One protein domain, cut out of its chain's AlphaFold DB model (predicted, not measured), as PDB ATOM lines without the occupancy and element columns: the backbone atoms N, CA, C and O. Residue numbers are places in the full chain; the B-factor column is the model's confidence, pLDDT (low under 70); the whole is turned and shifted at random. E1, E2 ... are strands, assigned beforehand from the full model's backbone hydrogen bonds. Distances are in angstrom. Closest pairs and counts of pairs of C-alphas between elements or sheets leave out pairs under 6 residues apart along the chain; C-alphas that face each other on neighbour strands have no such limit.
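What this domain is: This is residues 2 to 47 of the 110 residues of the protein "Predicted outer membrane protein" of Faecalicatena contorta (UniProt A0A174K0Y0). With little regular structure, the domain is a long thin rod of two short strand ladders set end to end: the E2-E3 hairpin, then the E1-E4 pair, with both printed ends beyond it. The 46 printed residues hold four named strands, E1 to E4 in chain order, in two antiparallel sheets, and no named helix. It is all strand, with 17 residues in strands, and extended: radius of gyration of the C-alphas 16.3 A, spans 53 by 20 by 10 A.

How they stand to each other: E1, residues 8 to 10, runs on into E2, residues 13 to 17, at 11 degrees. E2 forms a hairpin with E3, residues 25 to 30, antiparallel at 159 degrees; N 15 and O 28 are 2.9 A apart, within hydrogen-bond range. E4, residues 39 to 41, is antiparallel to E1 at 156 degrees; N 9 and O 40 are within hydrogen-bond range at 2.8 A. E2 and E4 are apart.

Where its parts are: E1 begins at C-alpha 8 (22.120, 37.588, 0.417). E2 spans 13.6 A and E3 15.5 A. E4 ends at C-alpha 41 (22.978, 41.175, -2.127).

The domain as a whole: The C-alphas farthest apart, of Asn 20 and Glu 47, are 52.7 A apart. The printed part has no cut and no long link. Residues 2, 46 and 47 are under pLDDT 70.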
ATOM      1  N   LEU A   2       9.813  42.130  -4.086       69.06
ATOM      2  CA  LEU A   2      10.590  41.054  -4.716       69.06
ATOM      3  C   LEU A   2      10.826  39.966  -3.665       69.06
ATOM      4  O   LEU A   2      11.188  40.287  -2.541       69.06
ATOM      5  N   LEU A   3      10.625  38.700  -4.031       75.94
ATOM      6  CA  LEU A   3      10.613  37.563  -3.096       75.94
ATOM      7  C   LEU A   3      11.931  37.358  -2.319       75.94
ATOM      8  O   LEU A   3      11.934  36.667  -1.312       75.94
ATOM      9  N   LEU A   4      13.029  37.932  -2.812       85.19
ATOM     10  CA  LEU A   4      14.377  37.845  -2.242       85.19
ATOM     11  C   LEU A   4      14.979  39.233  -1.979       85.19
ATOM     12  O   LEU A   4      16.191  39.378  -1.879       85.19
ATOM     13  N   GLY A   5      14.157  40.284  -1.971       84.88
ATOM     14  CA  GLY A   5      14.640  41.626  -1.681       84.88
ATOM     15  C   GLY A   5      15.230  41.697  -0.269       84.88
ATOM     16  O   GLY A   5      14.619  41.204   0.669       84.88
ATOM     17  N   GLY A   6      16.422  42.276  -0.132       85.69
ATOM     18  CA  GLY A   6      17.139  42.398   1.141       85.69
ATOM     19  C   GLY A   6      17.974  41.174   1.525       85.69
ATOM     20  O   GLY A   6      18.753  41.258   2.472       85.69
ATOM     21  N   GLU A   7      17.863  40.071   0.785       91.88
ATOM     22  CA  GLU A   7      18.569  38.824   1.078       91.88
ATOM     23  C   GLU A   7      19.945  38.754   0.397       91.88
ATOM     24  O   GLU A   7      20.184  39.343  -0.668       91.88
ATOM     25  N   ASN A   8      20.839  37.970   1.002       93.69
ATOM     26  CA  ASN A   8      22.120  37.588   0.417       93.69
ATOM     27  C   ASN A   8      21.988  36.237  -0.289       93.69
ATOM     28  O   ASN A   8      21.538  35.253   0.299       93.69
ATOM     29  N   LEU A   9      22.421  36.183  -1.543       95.06
ATOM     30  CA  LEU A   9      22.516  34.959  -2.322       95.06
ATOM     31  C   LEU A   9      23.985  34.558  -2.437       95.06
ATOM     32  O   LEU A   9      24.803  35.357  -2.883       95.06
ATOM     33  N   VAL A  10      24.299  33.319  -2.066       96.69
ATOM     34  CA  VAL A  10      25.658  32.769  -2.120       96.69
ATOM     35  C   VAL A  10      25.684  31.577  -3.068       96.69
ATOM     36  O   VAL A  10      24.754  30.766  -3.070       96.69
ATOM     37  N   THR A  11      26.729  31.481  -3.885       96.81
ATOM     38  CA  THR A  11      26.929  30.348  -4.797       96.81
ATOM     39  C   THR A  11      27.794  29.283  -4.132       96.81
ATOM     40  O   THR A  11      28.695  29.599  -3.365       96.81
ATOM     41  N   PHE A  12      27.507  28.014  -4.416       98.06
ATOM     42  CA  PHE A  12      28.339  26.879  -4.026       98.06
ATOM     43  C   PHE A  12      28.732  26.094  -5.268       98.06
ATOM     44  O   PHE A  12      27.907  25.898  -6.164       98.06
ATOM     45  N   GLU A  13      29.966  25.599  -5.295       95.50
ATOM     46  CA  GLU A  13      30.523  24.910  -6.455       95.50
ATOM     47  C   GLU A  13      31.087  23.536  -6.084       95.50
ATOM     48  O   GLU A  13      31.689  23.338  -5.027       95.50
ATOM     49  N   GLU A  14      30.913  22.572  -6.987       97.88
ATOM     50  CA  GLU A  14      31.503  21.239  -6.907       97.88
ATOM     51  C   GLU A  14      32.099  20.877  -8.270       97.88
ATOM     52  O   GLU A  14      31.439  21.016  -9.301       97.88
ATOM     53  N   LEU A  15      33.337  20.383  -8.282       97.69
ATOM     54  CA  LEU A  15      34.012  19.915  -9.488       97.69
ATOM     55  C   LEU A  15      34.039  18.387  -9.509       97.69
ATOM     56  O   LEU A  15      34.502  17.756  -8.556       97.69
ATOM     57  N   TYR A  16      33.612  17.806 -10.628       97.81
ATOM     58  CA  TYR A  16      33.630  16.366 -10.865       97.81
ATOM     59  C   TYR A  16      34.552  16.015 -12.036       97.81
ATOM     60  O   TYR A  16      34.534  16.679 -13.071       97.81
ATOM     61  N   ASP A  17      35.317  14.938 -11.881       97.50
ATOM     62  CA  ASP A  17      35.946  14.217 -12.979       97.50
ATOM     63  C   ASP A  17      34.918  13.247 -13.571       97.50
ATOM     64  O   ASP A  17      34.399  12.367 -12.883       97.50
ATOM     65  N   ILE A  18      34.611  13.444 -14.851       97.25
ATOM     66  CA  ILE A  18      33.618  12.677 -15.613       97.25
ATOM     67  C   ILE A  18      34.266  11.801 -16.692       97.25
ATOM     68  O   ILE A  18      33.598  11.369 -17.630       97.25
ATOM     69  N   THR A  19      35.574  11.547 -16.591       97.19
ATOM     70  CA  THR A  19      36.306  10.695 -17.540       97.19
ATOM     71  C   THR A  19      35.721   9.278 -17.594       97.19
ATOM     72  O   THR A  19      35.698   8.667 -18.663       97.19
ATOM     73  N   ASN A  20      35.200   8.779 -16.466       96.19
ATOM     74  CA  ASN A  20      34.289   7.637 -16.430       96.19
ATOM     75  C   ASN A  20      32.838   8.141 -16.258       96.19
ATOM     76  O   ASN A  20      32.488   8.576 -15.161       96.19
ATOM     77  N   PRO A  21      31.984   8.098 -17.297       92.31
ATOM     78  CA  PRO A  21      30.625   8.639 -17.219       92.31
ATOM     79  C   PRO A  21      29.699   7.844 -16.289       92.31
ATOM     80  O   PRO A  21      28.732   8.410 -15.784       92.31
ATOM     81  N   ASP A  22      29.992   6.563 -16.050       96.50
ATOM     82  CA  ASP A  22      29.195   5.707 -15.163       96.50
ATOM     83  C   ASP A  22      29.560   5.908 -13.683       96.50
ATOM     84  O   ASP A  22      28.754   5.628 -12.795       96.50
ATOM     85  N   GLU A  23      30.758   6.434 -13.412       95.94
ATOM     86  CA  GLU A  23      31.252   6.711 -12.060       95.94
ATOM     87  C   GLU A  23      31.945   8.084 -11.990       95.94
ATOM     88  O   GLU A  23      33.177   8.162 -11.954       95.94
ATOM     89  N   PRO A  24      31.178   9.188 -11.954       96.75
ATOM     90  CA  PRO A  24      31.735  10.515 -11.730       96.75
ATOM     91  C   PRO A  24      32.400  10.614 -10.355       96.75
ATOM     92  O   PRO A  24      31.812  10.241  -9.336       96.75
ATOM     93  N   VAL A  25      33.600  11.187 -10.303       97.62
ATOM     94  CA  VAL A  25      34.359  11.355  -9.057       97.62
ATOM     95  C   VAL A  25      34.403  12.829  -8.684       97.62
ATOM     96  O   VAL A  25      34.880  13.651  -9.459       97.62
ATOM     97  N   LYS A  26      33.944  13.193  -7.485       97.56
ATOM     98  CA  LYS A  26      34.113  14.562  -6.976       97.56
ATOM     99  C   LYS A  26      35.593  14.826  -6.684       97.56
ATOM    100  O   LYS A  26      36.201  14.114  -5.889       97.56
ATOM    101  N   VAL A  27      36.152  15.864  -7.300       97.94
ATOM    102  CA  VAL A  27      37.566  16.249  -7.175       97.94
ATOM    103  C   VAL A  27      37.757  17.305  -6.092       97.94
ATOM    104  O   VAL A  27      38.693  17.219  -5.303       97.94
ATOM    105  N   THR A  28      36.881  18.310  -6.053       97.75
ATOM    106  CA  THR A  28      36.937  19.404  -5.075       97.75
ATOM    107  C   THR A  28      35.577  20.092  -4.950       97.75
ATOM    108  O   THR A  28      34.711  19.929  -5.810       97.75
ATOM    109  N   GLU A  29      35.386  20.866  -3.886       97.69
ATOM    110  CA  GLU A  29      34.221  21.730  -3.693       97.69
ATOM    111  C   GLU A  29      34.608  23.033  -2.987       97.69
ATOM    112  O   GLU A  29      35.573  23.069  -2.223       97.69
ATOM    113  N   HIS A  30      33.835  24.089  -3.237       97.19
ATOM    114  CA  HIS A  30      33.886  25.342  -2.488       97.19
ATOM    115  C   HIS A  30      32.489  25.660  -1.962       97.19
ATOM    116  O   HIS A  30      31.568  25.954  -2.726       97.19
ATOM    117  N   LYS A  31      32.329  25.544  -0.643       97.38
ATOM    118  CA  LYS A  31      31.051  25.698   0.062       97.38
ATOM    119  C   LYS A  31      31.222  26.548   1.308       97.38
ATOM    120  O   LYS A  31      31.130  26.053   2.429       97.38
ATOM    121  N   ASP A  32      31.500  27.823   1.097       97.19
ATOM    122  CA  ASP A  32      31.619  28.789   2.178       97.19
ATOM    123  C   ASP A  32      30.508  29.833   2.062       97.19
ATOM    124  O   ASP A  32      30.458  30.611   1.116       97.19
ATOM    125  N   ILE A  33      29.588  29.827   3.029       96.69
ATOM    126  CA  ILE A  33      28.464  30.773   3.083       96.69
ATOM    127  C   ILE A  33      28.921  32.201   3.418       96.69
ATOM    128  O   ILE A  33      28.169  33.148   3.225       96.69
ATOM    129  N   THR A  34      30.137  32.349   3.948       96.56
ATOM    130  CA  THR A  34      30.735  33.637   4.319       96.56
ATOM    131  C   THR A  34      31.695  34.170   3.257       96.56
ATOM    132  O   THR A  34      32.359  35.180   3.478       96.56
ATOM    133  N   ASP A  35      31.774  33.513   2.096       97.12
ATOM    134  CA  ASP A  35      32.592  33.981   0.985       97.12
ATOM    135  C   ASP A  35      31.948  35.200   0.316       97.12
ATOM    136  O   ASP A  35      31.063  35.097  -0.538       97.12
ATOM    137  N   GLU A  36      32.436  36.379   0.689       95.44
ATOM    138  CA  GLU A  36      32.050  37.657   0.086       95.44
ATOM    139  C   GLU A  36      32.335  37.696  -1.428       95.44
ATOM    140  O   GLU A  36      31.649  38.395  -2.169       95.44
ATOM    141  N   GLY A  37      33.309  36.917  -1.918       95.62
ATOM    142  CA  GLY A  37      33.602  36.773  -3.346       95.62
ATOM    143  C   GLY A  37      32.553  35.970  -4.122       95.62
ATOM    144  O   GLY A  37      32.492  36.090  -5.345       95.62
ATOM    145  N   GLN A  38      31.710  35.193  -3.431       96.81
ATOM    146  CA  GLN A  38      30.603  34.412  -4.007       96.81
ATOM    147  C   GLN A  38      29.220  34.866  -3.528       96.81
ATOM    148  O   GLN A  38      28.215  34.221  -3.845       96.81
ATOM    149  N   THR A  39      29.157  35.986  -2.803       96.38
ATOM    150  CA  THR A  39      27.925  36.546  -2.245       96.38
ATOM    151  C   THR A  39      27.448  37.748  -3.057       96.38
ATOM    152  O   THR A  39      28.209  38.664  -3.361       96.38
ATOM    153  N   VAL A  40      26.154  37.780  -3.384       94.69
ATOM    154  CA  VAL A  40      25.480  38.939  -3.980       94.69
ATOM    155  C   VAL A  40      24.263  39.338  -3.152       94.69
ATOM    156  O   VAL A  40      23.430  38.506  -2.800       94.69
ATOM    157  N   THR A  41      24.128  40.632  -2.865       92.62
ATOM    158  CA  THR A  41      22.978  41.175  -2.127       92.62
ATOM    159  C   THR A  41      21.912  41.683  -3.087       92.62
ATOM    160  O   THR A  41      22.176  42.528  -3.951       92.62
ATOM    161  N   ILE A  42      20.678  41.218  -2.911       89.94
ATOM    162  CA  ILE A  42      19.537  41.684  -3.694       89.94
ATOM    163  C   ILE A  42      18.961  42.927  -3.016       89.94
ATOM    164  O   ILE A  42      18.490  42.883  -1.886       89.94
ATOM    165  N   LYS A  43      18.970  44.061  -3.718       86.44
ATOM    166  CA  LYS A  43      18.384  45.306  -3.203       86.44
ATOM    167  C   LYS A  43      16.857  45.236  -3.266       86.44
ATOM    168  O   LYS A  43      16.298  44.871  -4.302       86.44
ATOM    169  N   GLU A  44      16.179  45.617  -2.186       82.88
ATOM    170  CA  GLU A  44      14.734  45.845  -2.230       82.88
ATOM    171  C   GLU A  44      14.413  47.029  -3.144       82.88
ATOM    172  O   GLU A  44      15.067  48.072  -3.090       82.88
ATOM    173  N   VAL A  45      13.392  46.868  -3.987       73.50
ATOM    174  CA  VAL A  45      12.828  47.989  -4.741       73.50
ATOM    175  C   VAL A  45      11.788  48.665  -3.842       73.50
ATOM    176  O   VAL A  45      10.824  47.993  -3.462       73.50
ATOM    177  N   PRO A  46      11.954  49.954  -3.494       68.94
ATOM    178  CA  PRO A  46      10.996  50.666  -2.652       68.94
ATOM    179  C   PRO A  46       9.619  50.792  -3.330       68.94
ATOM    180  O   PRO A  46       9.519  50.906  -4.552       68.94
ATOM    181  N   GLU A  47       8.543  50.758  -2.534       63.91
ATOM    182  CA  GLU A  47       7.147  50.725  -3.018       63.91
ATOM    183  C   GLU A  47       6.635  52.068  -3.565       63.91
ATOM    184  O   GLU A  47       5.663  52.112  -4.320       63.91
TER     185      GLU A  47